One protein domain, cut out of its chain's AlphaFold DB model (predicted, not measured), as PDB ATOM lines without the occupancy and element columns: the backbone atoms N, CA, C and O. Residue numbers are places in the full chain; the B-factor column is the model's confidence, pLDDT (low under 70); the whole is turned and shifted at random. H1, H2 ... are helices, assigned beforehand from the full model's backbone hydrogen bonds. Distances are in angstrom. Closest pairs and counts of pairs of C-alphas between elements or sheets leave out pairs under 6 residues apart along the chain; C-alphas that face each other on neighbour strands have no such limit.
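Overview. This is residues 253 to 355 of the 566 residues of a protein of Streptomyces sp. SID10115 (UniProt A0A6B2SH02). Two long helices, H4 and H5, stand side by side as a hairpin, and three shorter helices gather over one side of it: H2 packs on H4, H1 packs on H5, and H3 packs on H1 across from the hairpin. A long loop, residues 281 to 300, folds back from the last residue of H2 to the first of H3. The printed part has 103 residues with five named helices, H1 to H5 in order, and no named strand; the class is all helix. It is compact and rounded, with a radius of gyration of the C-alphas of 12.4 A and spans of 35 by 30 by 24 A.

Along the chain. H4 is residues 318 to 334, 24.2 A from first to last C-alpha, beginning at C-alpha 318 (2.277, -136.309, -47.509). H5 is residues 339 to 355, 24.5 A long, and ends at C-alpha 355 (-1.216, -144.012, -45.072). H3 is residues 301 to 315, 21.6 A long. H2 is residues 269 to 280, 16.4 A long. H1 is residues 253 to 261, 12.3 A long, and begins at C-alpha 253 (-10.751, -136.948, -41.918).

Arrangement. H4 and H5 form a helical hairpin and touch, running opposite ways at a shallow tilt of 5 degrees; their closest C-alphas, of Pro 318 and Ala 353, are 4.4 A apart. H2 touches H4 with residues 275 to 279 alone, the C-alphas of Leu 279 and Thr 327 coming closest at 6.1 A, at a steep tilt of 45 degrees. H1 touches H5 at a shallow tilt of 24 degrees, opposite ways, with the C-alphas of Cys 259 and Val 345 closest at 6.1 A. H3 touches H1 at a steep tilt of 44 degrees, opposite ways; the closest C-alphas, of Leu 261 and Ala 302, are 6.7 A apart. H3 and H4 are close but not clearly touching, the closest C-alphas being those of Val 312 and Val 321 at 6.3 A, with a shallow tilt of 34.6 degrees, only just short of steep. H2 and H3 are also close but not clearly touching, 7.4 A between the C-alphas of Thr 269 and Met 301, the closest pair. H3 and H5 are apart, as are H2 and H5. In H1, H2, H3, H4 and H5 every O i to N i+4 pair is within hydrogen-bond range.

Size, cuts and confidence. The two C-alphas farthest apart, of Leu 298 and Gly 354, are 35.1 A apart. The printed part has no cut. The link from H2 to H3 is long, with 20 residues; those from H3 to H4 and from H4 to H5 are tight, and that from H1 to H2 is short. The mean pLDDT of the printed part is 78.5; 24 residues are under 70, among them residues 285 to 300, and H3 has a mean of 69.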
ATOM      1  N   ARG A 253     -10.182-138.204 -41.403       78.62
ATOM      2  CA  ARG A 253     -10.751-136.948 -41.918       78.62
ATOM      3  C   ARG A 253     -11.624-136.243 -40.883       78.62
ATOM      4  O   ARG A 253     -11.461-135.044 -40.644       78.62
ATOM      5  N   THR A 254     -12.509-136.991 -40.226       65.75
ATOM      6  CA  THR A 254     -13.403-136.464 -39.182       65.75
ATOM      7  C   THR A 254     -12.611-135.918 -37.990       65.75
ATOM      8  O   THR A 254     -12.905-134.832 -37.477       65.75
ATOM      9  N   SER A 255     -11.556-136.631 -37.588       74.69
ATOM     10  CA  SER A 255     -10.675-136.228 -36.489       74.69
ATOM     11  C   SER A 255      -9.878-134.965 -36.823       74.69
ATOM     12  O   SER A 255      -9.807-134.049 -35.998       74.69
ATOM     13  N   LEU A 256      -9.333-134.868 -38.042       84.25
ATOM     14  CA  LEU A 256      -8.569-133.703 -38.492       84.25
ATOM     15  C   LEU A 256      -9.455-132.455 -38.597       84.25
ATOM     16  O   LEU A 256      -9.086-131.401 -38.081       84.25
ATOM     17  N   ARG A 257     -10.665-132.594 -39.152       87.62
ATOM     18  CA  ARG A 257     -11.690-131.538 -39.192       87.62
ATOM     19  C   ARG A 257     -12.012-130.992 -37.808       87.62
ATOM     20  O   ARG A 257     -11.988-129.782 -37.591       87.62
ATOM     21  N   SER A 258     -12.295-131.884 -36.860       75.56
ATOM     22  CA  SER A 258     -12.609-131.501 -35.483       75.56
ATOM     23  C   SER A 258     -11.447-130.769 -34.803       75.56
ATOM     24  O   SER A 258     -11.677-129.871 -33.990       75.56
ATOM     25  N   CYS A 259     -10.203-131.141 -35.114       83.75
ATOM     26  CA  CYS A 259      -9.027-130.467 -34.570       83.75
ATOM     27  C   CYS A 259      -8.821-129.083 -35.197       83.75
ATOM     28  O   CYS A 259      -8.604-128.117 -34.474       83.75
ATOM     29  N   LEU A 260      -8.959-128.959 -36.520       85.75
ATOM     30  CA  LEU A 260      -8.810-127.681 -37.221       85.75
ATOM     31  C   LEU A 260      -9.846-126.648 -36.781       85.75
ATOM     32  O   LEU A 260      -9.478-125.516 -36.491       85.75
ATOM     33  N   LEU A 261     -11.111-127.048 -36.623       84.06
ATOM     34  CA  LEU A 261     -12.169-126.144 -36.155       84.06
ATOM     35  C   LEU A 261     -11.954-125.626 -34.729       84.06
ATOM     36  O   LEU A 261     -12.514-124.600 -34.362       84.06
ATOM     37  N   ARG A 262     -11.146-126.327 -33.929       85.38
ATOM     38  CA  ARG A 262     -10.767-125.921 -32.569       85.38
ATOM     39  C   ARG A 262      -9.374-125.287 -32.507       85.38
ATOM     40  O   ARG A 262      -8.913-124.944 -31.419       85.38
ATOM     41  N   ALA A 263      -8.678-125.177 -33.637       89.19
ATOM     42  CA  ALA A 263      -7.365-124.562 -33.718       89.19
ATOM     43  C   ALA A 263      -7.488-123.039 -33.841       89.19
ATOM     44  O   ALA A 263      -8.462-122.514 -34.377       89.19
ATOM     45  N   THR A 264      -6.458-122.324 -33.393       89.12
ATOM     46  CA  THR A 264      -6.393-120.850 -33.423       89.12
ATOM     47  C   THR A 264      -6.517-120.279 -34.837       89.12
ATOM     48  O   THR A 264      -7.054-119.191 -35.034       89.12
ATOM     49  N   VAL A 265      -6.105-121.046 -35.849       89.25
ATOM     50  CA  VAL A 265      -6.292-120.703 -37.265       89.25
ATOM     51  C   VAL A 265      -7.763-120.558 -37.669       89.25
ATOM     52  O   VAL A 265      -8.054-119.844 -38.619       89.25
ATOM     53  N   CYS A 266      -8.694-121.177 -36.940       89.25
ATOM     54  CA  CYS A 266     -10.134-121.126 -37.198       89.25
ATOM     55  C   CYS A 266     -10.906-120.296 -36.160       89.25
ATOM     56  O   CYS A 266     -12.127-120.384 -36.088       89.25
ATOM     57  N   GLU A 267     -10.224-119.469 -35.363       83.81
ATOM     58  CA  GLU A 267     -10.870-118.655 -34.323       83.81
ATOM     59  C   GLU A 267     -11.811-117.587 -34.906       83.81
ATOM     60  O   GLU A 267     -12.885-117.323 -34.371       83.81
ATOM     61  N   ASN A 268     -11.419-116.965 -36.017       84.12
ATOM     62  CA  ASN A 268     -12.220-115.974 -36.730       84.12
ATOM     63  C   ASN A 268     -11.796-115.890 -38.203       84.12
ATOM     64  O   ASN A 268     -10.759-116.425 -38.602       84.12
ATOM     65  N   THR A 269     -12.590-115.189 -39.017       80.06
ATOM     66  CA  THR A 269     -12.329-115.004 -40.454       80.06
ATOM     67  C   THR A 269     -10.936-114.450 -40.742       80.06
ATOM     68  O   THR A 269     -10.271-114.929 -41.657       80.06
ATOM     69  N   GLY A 270     -10.457-113.495 -39.943       83.00
ATOM     70  CA  GLY A 270      -9.132-112.906 -40.128       83.00
ATOM     71  C   GLY A 270      -8.001-113.904 -39.874       83.00
ATOM     72  O   GLY A 270      -7.066-113.984 -40.670       83.00
ATOM     73  N   SER A 271      -8.086-114.686 -38.794       86.19
ATOM     74  CA  SER A 271      -7.118-115.750 -38.482       86.19
ATOM     75  C   SER A 271      -7.081-116.814 -39.577       86.19
ATOM     76  O   SER A 271      -5.996-117.202 -40.010       86.19
ATOM     77  N   TYR A 272      -8.248-117.190 -40.098       86.62
ATOM     78  CA  TYR A 272      -8.365-118.164 -41.179       86.62
ATOM     79  C   TYR A 272      -7.738-117.671 -42.484       86.62
ATOM     80  O   TYR A 272      -6.955-118.385 -43.105       86.62
ATOM     81  N   LEU A 273      -8.023-116.432 -42.896       83.31
ATOM     82  CA  LEU A 273      -7.469-115.872 -44.133       83.31
ATOM     83  C   LEU A 273      -5.943-115.721 -44.069       83.31
ATOM     84  O   LEU A 273      -5.264-116.030 -45.049       83.31
ATOM     85  N   ARG A 274      -5.395-115.311 -42.915       87.06
ATOM     86  CA  ARG A 274      -3.937-115.258 -42.699       87.06
ATOM     87  C   ARG A 274      -3.303-116.640 -42.781       87.06
ATOM     88  O   ARG A 274      -2.266-116.797 -43.419       87.06
ATOM     89  N   TRP A 275      -3.933-117.636 -42.162       91.88
ATOM     90  CA  TRP A 275      -3.467-119.014 -42.239       91.88
ATOM     91  C   TRP A 275      -3.492-119.550 -43.674       91.88
ATOM     92  O   TRP A 275      -2.503-120.121 -44.125       91.88
ATOM     93  N   MET A 276      -4.568-119.299 -44.422       86.81
ATOM     94  CA  MET A 276      -4.674-119.708 -45.823       86.81
ATOM     95  C   MET A 276      -3.589-119.084 -46.702       86.81
ATOM     96  O   MET A 276      -3.054-119.762 -47.573       86.81
ATOM     97  N   GLU A 277      -3.229-117.821 -46.472       84.88
ATOM     98  CA  GLU A 277      -2.117-117.183 -47.185       84.88
ATOM     99  C   GLU A 277      -0.766-117.819 -46.823       84.88
ATOM    100  O   GLU A 277       0.026-118.143 -47.710       84.88
ATOM    101  N   ALA A 278      -0.529-118.087 -45.536       86.81
ATOM    102  CA  ALA A 278       0.678-118.777 -45.085       86.81
ATOM    103  C   ALA A 278       0.785-120.187 -45.688       86.81
ATOM    104  O   ALA A 278       1.864-120.598 -46.117       86.81
ATOM    105  N   LEU A 279      -0.333-120.909 -45.790       88.19
ATOM    106  CA  LEU A 279      -0.383-122.219 -46.427       88.19
ATOM    107  C   LEU A 279      -0.102-122.128 -47.926       88.19
ATOM    108  O   LEU A 279       0.761-122.856 -48.400       88.19
ATOM    109  N   ARG A 280      -0.719-121.192 -48.659       81.44
ATOM    110  CA  ARG A 280      -0.457-120.967 -50.098       81.44
ATOM    111  C   ARG A 280       0.997-120.632 -50.415       81.44
ATOM    112  O   ARG A 280       1.456-120.915 -51.517       81.44
ATOM    113  N   SER A 281       1.718-120.030 -49.471       83.94
ATOM    114  CA  SER A 281       3.141-119.723 -49.653       83.94
ATOM    115  C   SER A 281       4.033-120.976 -49.673       83.94
ATOM    116  O   SER A 281       5.195-120.904 -50.077       83.94
ATOM    117  N   ARG A 282       3.505-122.138 -49.259       83.56
ATOM    118  CA  ARG A 282       4.235-123.408 -49.239       83.56
ATOM    119  C   ARG A 282       4.334-124.000 -50.650       83.56
ATOM    120  O   ARG A 282       3.315-124.104 -51.332       83.56
ATOM    121  N   PRO A 283       5.517-124.488 -51.073       76.19
ATOM    122  CA  PRO A 283       5.690-125.122 -52.384       76.19
ATOM    123  C   PRO A 283       4.711-126.276 -52.637       76.19
ATOM    124  O   PRO A 283       4.218-126.424 -53.751       76.19
ATOM    125  N   THR A 284       4.383-127.042 -51.593       74.31
ATOM    126  CA  THR A 284       3.456-128.187 -51.616       74.31
ATOM    127  C   THR A 284       1.974-127.796 -51.670       74.31
ATOM    128  O   THR A 284       1.126-128.657 -51.859       74.31
ATOM    129  N   ALA A 285       1.636-126.511 -51.541       65.94
ATOM    130  CA  ALA A 285       0.258-126.012 -51.505       65.94
ATOM    131  C   ALA A 285      -0.116-125.164 -52.738       65.94
ATOM    132  O   ALA A 285      -1.091-124.410 -52.713       65.94
ATOM    133  N   THR A 286       0.638-125.288 -53.838       58.06
ATOM    134  CA  THR A 286       0.420-124.540 -55.096       58.06
ATOM    135  C   THR A 286      -0.932-124.824 -55.760       58.06
ATOM    136  O   THR A 286      -1.365-124.055 -56.617       58.06
ATOM    137  N   VAL A 287      -1.601-125.906 -55.354       60.59
ATOM    138  CA  VAL A 287      -2.916-126.340 -55.848       60.59
ATOM    139  C   VAL A 287      -4.060-125.464 -55.317       60.59
ATOM    140  O   VAL A 287      -5.138-125.435 -55.904       60.59
ATOM    141  N   LEU A 288      -3.838-124.684 -54.251       57.62
ATOM    142  CA  LEU A 288      -4.852-123.775 -53.710       57.62
ATOM    143  C   LEU A 288      -5.092-122.579 -54.667       57.62
ATOM    144  O   LEU A 288      -4.172-121.790 -54.907       57.62
ATOM    145  N   PRO A 289      -6.313-122.390 -55.212       52.50
ATOM    146  CA  PRO A 289      -6.585-121.355 -56.211       52.50
ATOM    147  C   PRO A 289      -6.435-119.926 -55.658       52.50
ATOM    148  O   PRO A 289      -6.902-119.604 -54.566       52.50
ATOM    149  N   LYS A 290      -5.841-119.031 -56.465       46.56
ATOM    150  CA  LYS A 290      -5.576-117.617 -56.111       46.56
ATOM    151  C   LYS A 290      -6.832-116.733 -56.015       46.56
ATOM    152  O   LYS A 290      -6.769-115.665 -55.422       46.56
ATOM    153  N   THR A 291      -7.956-117.151 -56.602       42.44
ATOM    154  CA  THR A 291      -9.193-116.349 -56.725       42.44
ATOM    155  C   THR A 291     -10.262-116.673 -55.677       42.44
ATOM    156  O   THR A 291     -11.357-116.119 -55.732       42.44
ATOM    157  N   ALA A 292      -9.966-117.527 -54.695       43.06
ATOM    158  CA  ALA A 292     -10.904-117.941 -53.650       43.06
ATOM    159  C   ALA A 292     -11.095-116.893 -52.532       43.06
ATOM    160  O   ALA A 292     -11.286-117.265 -51.386       43.06
ATOM    161  N   SER A 293     -11.014-115.595 -52.830       43.84
ATOM    162  CA  SER A 293     -11.258-114.517 -51.852       43.84
ATOM    163  C   SER A 293     -12.631-113.864 -52.025       43.84
ATOM    164  O   SER A 293     -13.048-113.080 -51.180       43.84
ATOM    165  N   VAL A 294     -13.350-114.188 -53.104       39.78
ATOM    166  CA  VAL A 294     -14.705-113.687 -53.358       39.78
ATOM    167  C   VAL A 294     -15.699-114.697 -52.783       39.78
ATOM    168  O   VAL A 294     -15.725-115.847 -53.212       39.78
ATOM    169  N   GLY A 295     -16.465-114.290 -51.769       46.97
ATOM    170  CA  GLY A 295     -17.508-115.114 -51.142       46.97
ATOM    171  C   GLY A 295     -17.075-115.954 -49.933       46.97
ATOM    172  O   GLY A 295     -17.932-116.533 -49.276       46.97
ATOM    173  N   VAL A 296     -15.787-115.985 -49.558       50.72
ATOM    174  CA  VAL A 296     -15.351-116.708 -48.339       50.72
ATOM    175  C   VAL A 296     -15.990-116.128 -47.083       50.72
ATOM    176  O   VAL A 296     -16.308-116.878 -46.168       50.72
ATOM    177  N   GLU A 297     -16.241-114.818 -47.054       53.94
ATOM    178  CA  GLU A 297     -16.905-114.136 -45.937       53.94
ATOM    179  C   GLU A 297     -18.339-114.627 -45.686       53.94
ATOM    180  O   GLU A 297     -18.785-114.576 -44.544       53.94
ATOM    181  N   LEU A 298     -19.006-115.180 -46.707       49.72
ATOM    182  CA  LEU A 298     -20.364-115.731 -46.628       49.72
ATOM    183  C   LEU A 298     -20.395-117.175 -46.100       49.72
ATOM    184  O   LEU A 298     -21.447-117.657 -45.698       49.72
ATOM    185  N   LEU A 299     -19.247-117.859 -46.083       52.03
ATOM    186  CA  LEU A 299     -19.125-119.232 -45.594       52.03
ATOM    187  C   LEU A 299     -18.824-119.261 -44.097       52.03
ATOM    188  O   LEU A 299     -17.954-118.528 -43.608       52.03
ATOM    189  N   SER A 300     -19.471-120.178 -43.383       69.31
ATOM    190  CA  SER A 300     -19.131-120.520 -42.006       69.31
ATOM    191  C   SER A 300     -17.707-121.082 -41.914       69.31
ATOM    192  O   SER A 300     -17.162-121.653 -42.861       69.31
ATOM    193  N   MET A 301     -17.083-120.973 -40.739       76.00
ATOM    194  CA  MET A 301     -15.747-121.541 -40.512       76.00
ATOM    195  C   MET A 301     -15.701-123.053 -40.792       76.00
ATOM    196  O   MET A 301     -14.709-123.562 -41.309       76.00
ATOM    197  N   ALA A 302     -16.798-123.759 -40.503       56.84
ATOM    198  CA  ALA A 302     -16.956-125.181 -40.789       56.84
ATOM    199  C   ALA A 302     -16.871-125.492 -42.287       56.84
ATOM    200  O   ALA A 302     -16.149-126.406 -42.675       56.84
ATOM    201  N   GLU A 303     -17.557-124.715 -43.122       57.06
ATOM    202  CA  GLU A 303     -17.540-124.887 -44.579       57.06
ATOM    203  C   GLU A 303     -16.173-124.554 -45.172       57.06
ATOM    204  O   GLU A 303     -15.693-125.244 -46.067       57.06
ATOM    205  N   ARG A 304     -15.501-123.536 -44.629       72.62
ATOM    206  CA  ARG A 304     -14.146-123.169 -45.047       72.62
ATOM    207  C   ARG A 304     -13.132-124.280 -44.761       72.62
ATOM    208  O   ARG A 304     -12.348-124.636 -45.639       72.62
ATOM    209  N   VAL A 305     -13.177-124.862 -43.560       74.81
ATOM    210  CA  VAL A 305     -12.330-126.009 -43.191       74.81
ATOM    211  C   VAL A 305     -12.657-127.235 -44.037       74.81
ATOM    212  O   VAL A 305     -11.737-127.939 -44.447       74.81
ATOM    213  N   ASP A 306     -13.935-127.479 -44.334       61.22
ATOM    214  CA  ASP A 306     -14.345-128.579 -45.208       61.22
ATOM    215  C   ASP A 306     -13.738-128.439 -46.610       61.22
ATOM    216  O   ASP A 306     -13.134-129.396 -47.088       61.22
ATOM    217  N   LEU A 307     -13.793-127.246 -47.214       62.19
ATOM    218  CA  LEU A 307     -13.198-126.970 -48.531       62.19
ATOM    219  C   LEU A 307     -11.676-127.174 -48.552       62.19
ATOM    220  O   LEU A 307     -11.113-127.718 -49.506       62.19
ATOM    221  N   LEU A 308     -10.985-126.751 -47.491       77.38
ATOM    222  CA  LEU A 308      -9.552-126.996 -47.364       77.38
ATOM    223  C   LEU A 308      -9.257-128.496 -47.256       77.38
ATOM    224  O   LEU A 308      -8.351-128.995 -47.922       77.38
ATOM    225  N   LEU A 309     -10.015-129.222 -46.433       73.00
ATOM    226  CA  LEU A 309      -9.835-130.660 -46.266       73.00
ATOM    227  C   LEU A 309     -10.212-131.450 -47.515       73.00
ATOM    228  O   LEU A 309      -9.613-132.493 -47.757       73.00
ATOM    229  N   ASP A 310     -11.169-130.985 -48.316       62.44
ATOM    230  CA  ASP A 310     -11.429-131.536 -49.649       62.44
ATOM    231  C   ASP A 310     -10.155-131.474 -50.495       62.44
ATOM    232  O   ASP A 310      -9.703-132.505 -50.982       62.44
ATOM    233  N   THR A 311      -9.488-130.315 -50.527       67.19
ATOM    234  CA  THR A 311      -8.226-130.150 -51.269       67.19
ATOM    235  C   THR A 311      -7.117-131.055 -50.710       67.19
ATOM    236  O   THR A 311      -6.391-131.694 -51.462       67.19
ATOM    237  N   VAL A 312      -6.970-131.140 -49.384       75.44
ATOM    238  CA  VAL A 312      -5.905-131.928 -48.728       75.44
ATOM    239  C   VAL A 312      -6.055-133.428 -48.988       75.44
ATOM    240  O   VAL A 312      -5.064-134.094 -49.278       75.44
ATOM    241  N   PHE A 313      -7.278-133.957 -48.904       76.31
ATOM    242  CA  PHE A 313      -7.554-135.373 -49.163       76.31
ATOM    243  C   PHE A 313      -7.616-135.704 -50.656       76.31
ATOM    244  O   PHE A 313      -7.410-136.855 -51.009       76.31
ATOM    245  N   GLU A 314      -7.869-134.727 -51.531       66.31
ATOM    246  CA  GLU A 314      -7.784-134.918 -52.982       66.31
ATOM    247  C   GLU A 314      -6.336-135.082 -53.451       66.31
ATOM    248  O   GLU A 314      -6.057-135.908 -54.316       66.31
ATOM    249  N   GLN A 315      -5.404-134.304 -52.889       73.19
ATOM    250  CA  GLN A 315      -4.000-134.400 -53.289       73.19
ATOM    251  C   GLN A 315      -3.319-135.666 -52.764       73.19
ATOM    252  O   GLN A 315      -2.327-136.090 -53.353       73.19
ATOM    253  N   GLU A 316      -3.808-136.223 -51.645       79.56
ATOM    254  CA  GLU A 316      -3.173-137.324 -50.900       79.56
ATOM    255  C   GLU A 316      -1.652-137.127 -50.738       79.56
ATOM    256  O   GLU A 316      -0.885-138.085 -50.686       79.56
ATOM    257  N   ASP A 317      -1.196-135.871 -50.686       81.62
ATOM    258  CA  ASP A 317       0.220-135.532 -50.678       81.62
ATOM    259  C   ASP A 317       0.719-135.468 -49.226       81.62
ATOM    260  O   ASP A 317       0.313-134.572 -48.467       81.62
ATOM    261  N   PRO A 318       1.639-136.369 -48.818       87.56
ATOM    262  CA  PRO A 318       2.277-136.309 -47.509       87.56
ATOM    263  C   PRO A 318       2.943-134.954 -47.242       87.56
ATOM    264  O   PRO A 318       2.991-134.504 -46.100       87.56
ATOM    265  N   GLY A 319       3.475-134.297 -48.279       86.44
ATOM    266  CA  GLY A 319       4.079-132.970 -48.180       86.44
ATOM    267  C   GLY A 319       3.053-131.875 -47.896       86.44
ATOM    268  O   GLY A 319       3.328-130.960 -47.115       86.44
ATOM    269  N   PHE A 320       1.858-131.974 -48.476       86.19
ATOM    270  CA  PHE A 320       0.799-130.990 -48.297       86.19
ATOM    271  C   PHE A 320       0.140-131.080 -46.918       86.19
ATOM    272  O   PHE A 320      -0.003-130.056 -46.246       86.19
ATOM    273  N   VAL A 321      -0.194-132.280 -46.430       91.38
ATOM    274  CA  VAL A 321      -0.787-132.423 -45.084       91.38
ATOM    275  C   VAL A 321       0.205-132.073 -43.971       91.38
ATOM    276  O   VAL A 321      -0.191-131.495 -42.956       91.38
ATOM    277  N   ARG A 322       1.506-132.319 -44.183       92.88
ATOM    278  CA  ARG A 322       2.569-131.827 -43.292       92.88
ATOM    279  C   ARG A 322       2.673-130.307 -43.324       92.88
ATOM    280  O   ARG A 322       2.656-129.688 -42.267       92.88
ATOM    281  N   ALA A 323       2.662-129.698 -44.510       90.62
ATOM    282  CA  ALA A 323       2.673-128.241 -44.644       90.62
ATOM    283  C   ALA A 323       1.442-127.576 -43.995       90.62
ATOM    284  O   ALA A 323       1.551-126.505 -43.390       90.62
ATOM    285  N   LEU A 324       0.276-128.225 -44.050       93.94
ATOM    286  CA  LEU A 324      -0.915-127.802 -43.318       93.94
ATOM    287  C   LEU A 324      -0.683-127.849 -41.803       93.94
ATOM    288  O   LEU A 324      -0.926-126.859 -41.116       93.94
ATOM    289  N   ALA A 325      -0.173-128.958 -41.268       94.75
ATOM    290  CA  ALA A 325       0.117-129.069 -39.841       94.75
ATOM    291  C   ALA A 325       1.202-128.086 -39.367       94.75
ATOM    292  O   ALA A 325       1.112-127.550 -38.258       94.75
ATOM    293  N   ASP A 326       2.206-127.816 -40.200       94.38
ATOM    294  CA  ASP A 326       3.278-126.866 -39.905       94.38
ATOM    295  C   ASP A 326       2.752-125.437 -39.841       94.38
ATOM    296  O   ASP A 326       2.999-124.744 -38.861       94.38
ATOM    297  N   THR A 327       1.921-125.031 -40.799       94.75
ATOM    298  CA  THR A 327       1.312-123.688 -40.793       94.75
ATOM    299  C   THR A 327       0.327-123.489 -39.637       94.75
ATOM    300  O   THR A 327       0.231-122.388 -39.097       94.75
ATOM    301  N   VAL A 328      -0.357-124.547 -39.187       94.44
ATOM    302  CA  VAL A 328      -1.159-124.521 -37.948       94.44
ATOM    303  C   VAL A 328      -0.272-124.395 -36.706       94.44
ATOM    304  O   VAL A 328      -0.631-123.683 -35.768       94.44
ATOM    305  N   SER A 329       0.885-125.062 -36.692       93.94
ATOM    306  CA  SER A 329       1.848-124.971 -35.586       93.94
ATOM    307  C   SER A 329       2.436-123.565 -35.482       93.94
ATOM    308  O   SER A 329       2.401-122.967 -34.414       93.94
ATOM    309  N   GLU A 330       2.862-122.999 -36.608       92.88
ATOM    310  CA  GLU A 330       3.386-121.635 -36.699       92.88
ATOM    311  C   GLU A 330       2.349-120.588 -36.277       92.88
ATOM    312  O   GLU A 330       2.680-119.635 -35.575       92.88
ATOM    313  N   ALA A 331       1.081-120.780 -36.652       90.81
ATOM    314  CA  ALA A 331      -0.004-119.905 -36.223       90.81
ATOM    315  C   ALA A 331      -0.287-120.008 -34.713       90.81
ATOM    316  O   ALA A 331      -0.569-118.994 -34.074       90.81
ATOM    317  N   ALA A 332      -0.201-121.206 -34.125       90.38
ATOM    318  CA  ALA A 332      -0.324-121.397 -32.680       90.38
ATOM    319  C   ALA A 332       0.856-120.774 -31.911       90.38
ATOM    320  O   ALA A 332       0.659-120.158 -30.861       90.38
ATOM    321  N   ASP A 333       2.070-120.873 -32.452       89.94
ATOM    322  CA  ASP A 333       3.260-120.256 -31.868       89.94
ATOM    323  C   ASP A 333       3.190-118.724 -31.944       89.94
ATOM    324  O   ASP A 333       3.411-118.050 -30.937       89.94
ATOM    325  N   ALA A 334       2.771-118.168 -33.088       87.75
ATOM    326  CA  ALA A 334       2.558-116.730 -33.262       87.75
ATOM    327  C   ALA A 334       1.440-116.173 -32.360       87.75
ATOM    328  O   ALA A 334       1.533-115.040 -31.890       87.75
ATOM    329  N   ALA A 335       0.395-116.962 -32.090       85.12
ATOM    330  CA  ALA A 335      -0.702-116.596 -31.191       85.12
ATOM    331  C   ALA A 335      -0.381-116.815 -29.697       85.12
ATOM    332  O   ALA A 335      -1.190-116.462 -28.837       85.12
ATOM    333  N   GLY A 336       0.743-117.464 -29.365       85.88
ATOM    334  CA  GLY A 336       1.112-117.839 -27.994       85.88
ATOM    335  C   GLY A 336       0.187-118.872 -27.325       85.88
ATOM    336  O   GLY A 336       0.430-119.261 -26.178       85.88
ATOM    337  N   THR A 337      -0.844-119.350 -28.027       82.06
ATOM    338  CA  THR A 337      -1.935-120.212 -27.542       82.06
ATOM    339  C   THR A 337      -2.255-121.304 -28.574       82.06
ATOM    340  O   THR A 337      -1.875-121.210 -29.735       82.06
ATOM    341  N   GLY A 338      -2.918-122.397 -28.174       84.88
ATOM    342  CA  GLY A 338      -3.326-123.454 -29.120       84.88
ATOM    343  C   GLY A 338      -2.286-124.546 -29.433       84.88
ATOM    344  O   GLY A 338      -2.565-125.422 -30.251       84.88
ATOM    345  N   ARG A 339      -1.128-124.580 -28.747       88.81
ATOM    346  CA  ARG A 339      -0.054-125.586 -28.960       88.81
ATOM    347  C   ARG A 339      -0.520-127.047 -28.856       88.81
ATOM    348  O   ARG A 339      -0.065-127.900 -29.618       88.81
ATOM    349  N   GLN A 340      -1.450-127.349 -27.946       82.56
ATOM    350  CA  GLN A 340      -2.010-128.702 -27.791       82.56
ATOM    351  C   GLN A 340      -2.832-129.127 -29.017       82.56
ATOM    352  O   GLN A 340      -2.756-130.279 -29.456       82.56
ATOM    353  N   MET A 341      -3.595-128.196 -29.595       84.81
ATOM    354  CA  MET A 341      -4.384-128.466 -30.791       84.81
ATOM    355  C   MET A 341      -3.482-128.619 -32.015       84.81
ATOM    356  O   MET A 341      -3.639-129.578 -32.762       84.81
ATOM    357  N   ALA A 342      -2.471-127.758 -32.162       88.69
ATOM    358  CA  ALA A 342      -1.461-127.895 -33.212       88.69
ATOM    359  C   ALA A 342      -0.722-129.245 -33.144       88.69
ATOM    360  O   ALA A 342      -0.544-129.907 -34.164       88.69
ATOM    361  N   SER A 343      -0.384-129.715 -31.937       87.25
ATOM    362  CA  SER A 343       0.217-131.045 -31.736       87.25
ATOM    363  C   SER A 343      -0.725-132.181 -32.160       87.25
ATOM    364  O   SER A 343      -0.288-133.173 -32.741       87.25
ATOM    365  N   SER A 344      -2.030-132.026 -31.910       85.00
ATOM    366  CA  SER A 344      -3.057-132.994 -32.323       85.00
ATOM    367  C   SER A 344      -3.227-133.032 -33.844       85.00
ATOM    368  O   SER A 344      -3.276-134.116 -34.423       85.00
ATOM    369  N   VAL A 345      -3.244-131.862 -34.494       89.62
ATOM    370  CA  VAL A 345      -3.259-131.728 -35.959       89.62
ATOM    371  C   VAL A 345      -2.012-132.371 -36.567       89.62
ATOM    372  O   VAL A 345      -2.134-133.143 -37.512       89.62
ATOM    373  N   ARG A 346      -0.826-132.137 -35.990       94.38
ATOM    374  CA  ARG A 346       0.434-132.740 -36.449       94.38
ATOM    375  C   ARG A 346       0.447-134.263 -36.328       94.38
ATOM    376  O   ARG A 346       0.864-134.930 -37.266       94.38
ATOM    377  N   ARG A 347      -0.043-134.824 -35.217       92.25
ATOM    378  CA  ARG A 347      -0.149-136.285 -35.052       92.25
ATOM    379  C   ARG A 347      -1.046-136.905 -36.127       92.25
ATOM    380  O   ARG A 347      -0.641-137.865 -36.771       92.25
ATOM    381  N   LEU A 348      -2.233-136.334 -36.337       90.19
ATOM    382  CA  LEU A 348      -3.179-136.805 -37.356       90.19
ATOM    383  C   LEU A 348      -2.614-136.652 -38.775       90.19
ATOM    384  O   LEU A 348      -2.808-137.529 -39.610       90.19
ATOM    385  N   ALA A 349      -1.890-135.562 -39.043       92.38
ATOM    386  CA  ALA A 349      -1.216-135.347 -40.315       92.38
ATOM    387  C   ALA A 349      -0.133-136.402 -40.586       92.38
ATOM    388  O   ALA A 349      -0.043-136.879 -41.712       92.38
ATOM    389  N   GLU A 350       0.647-136.811 -39.580       90.19
ATOM    390  CA  GLU A 350       1.632-137.891 -39.743       90.19
ATOM    391  C   GLU A 350       0.981-139.268 -39.912       90.19
ATOM    392  O   GLU A 350       1.450-140.068 -40.719       90.19
ATOM    393  N   GLU A 351      -0.128-139.539 -39.218       86.25
ATOM    394  CA  GLU A 351      -0.916-140.761 -39.430       86.25
ATOM    395  C   GLU A 351      -1.431-140.846 -40.876       86.25
ATOM    396  O   GLU A 351      -1.268-141.875 -41.532       86.25
ATOM    397  N   LEU A 352      -1.977-139.747 -41.407       87.50
ATOM    398  CA  LEU A 352      -2.425-139.653 -42.801       87.50
ATOM    399  C   LEU A 352      -1.260-139.751 -43.792       87.50
ATOM    400  O   LEU A 352      -1.323-140.523 -44.744       87.50
ATOM    401  N   ALA A 353      -0.164-139.037 -43.541       88.38
ATOM    402  CA  ALA A 353       1.028-139.087 -44.380       88.38
ATOM    403  C   ALA A 353       1.633-140.501 -44.440       88.38
ATOM    404  O   ALA A 353       2.134-140.909 -45.486       88.38
ATOM    405  N   GLY A 354       1.557-141.265 -43.344       81.88
ATOM    406  CA  GLY A 354       1.940-142.676 -43.302       81.88
ATOM    407  C   GLY A 354       1.051-143.572 -44.169       81.88
ATOM    408  O   GLY A 354       1.556-144.486 -44.819       81.88
ATOM    409  N   LEU A 355      -0.255-143.290 -44.228       80.56
ATOM    410  CA  LEU A 355      -1.216-144.012 -45.072       80.56
ATOM    411  C   LEU A 355      -1.058-143.712 -46.571       80.56
ATOM    412  O   LEU A 355      -1.468-144.538 -47.395       80.56
TER     413      LEU A 355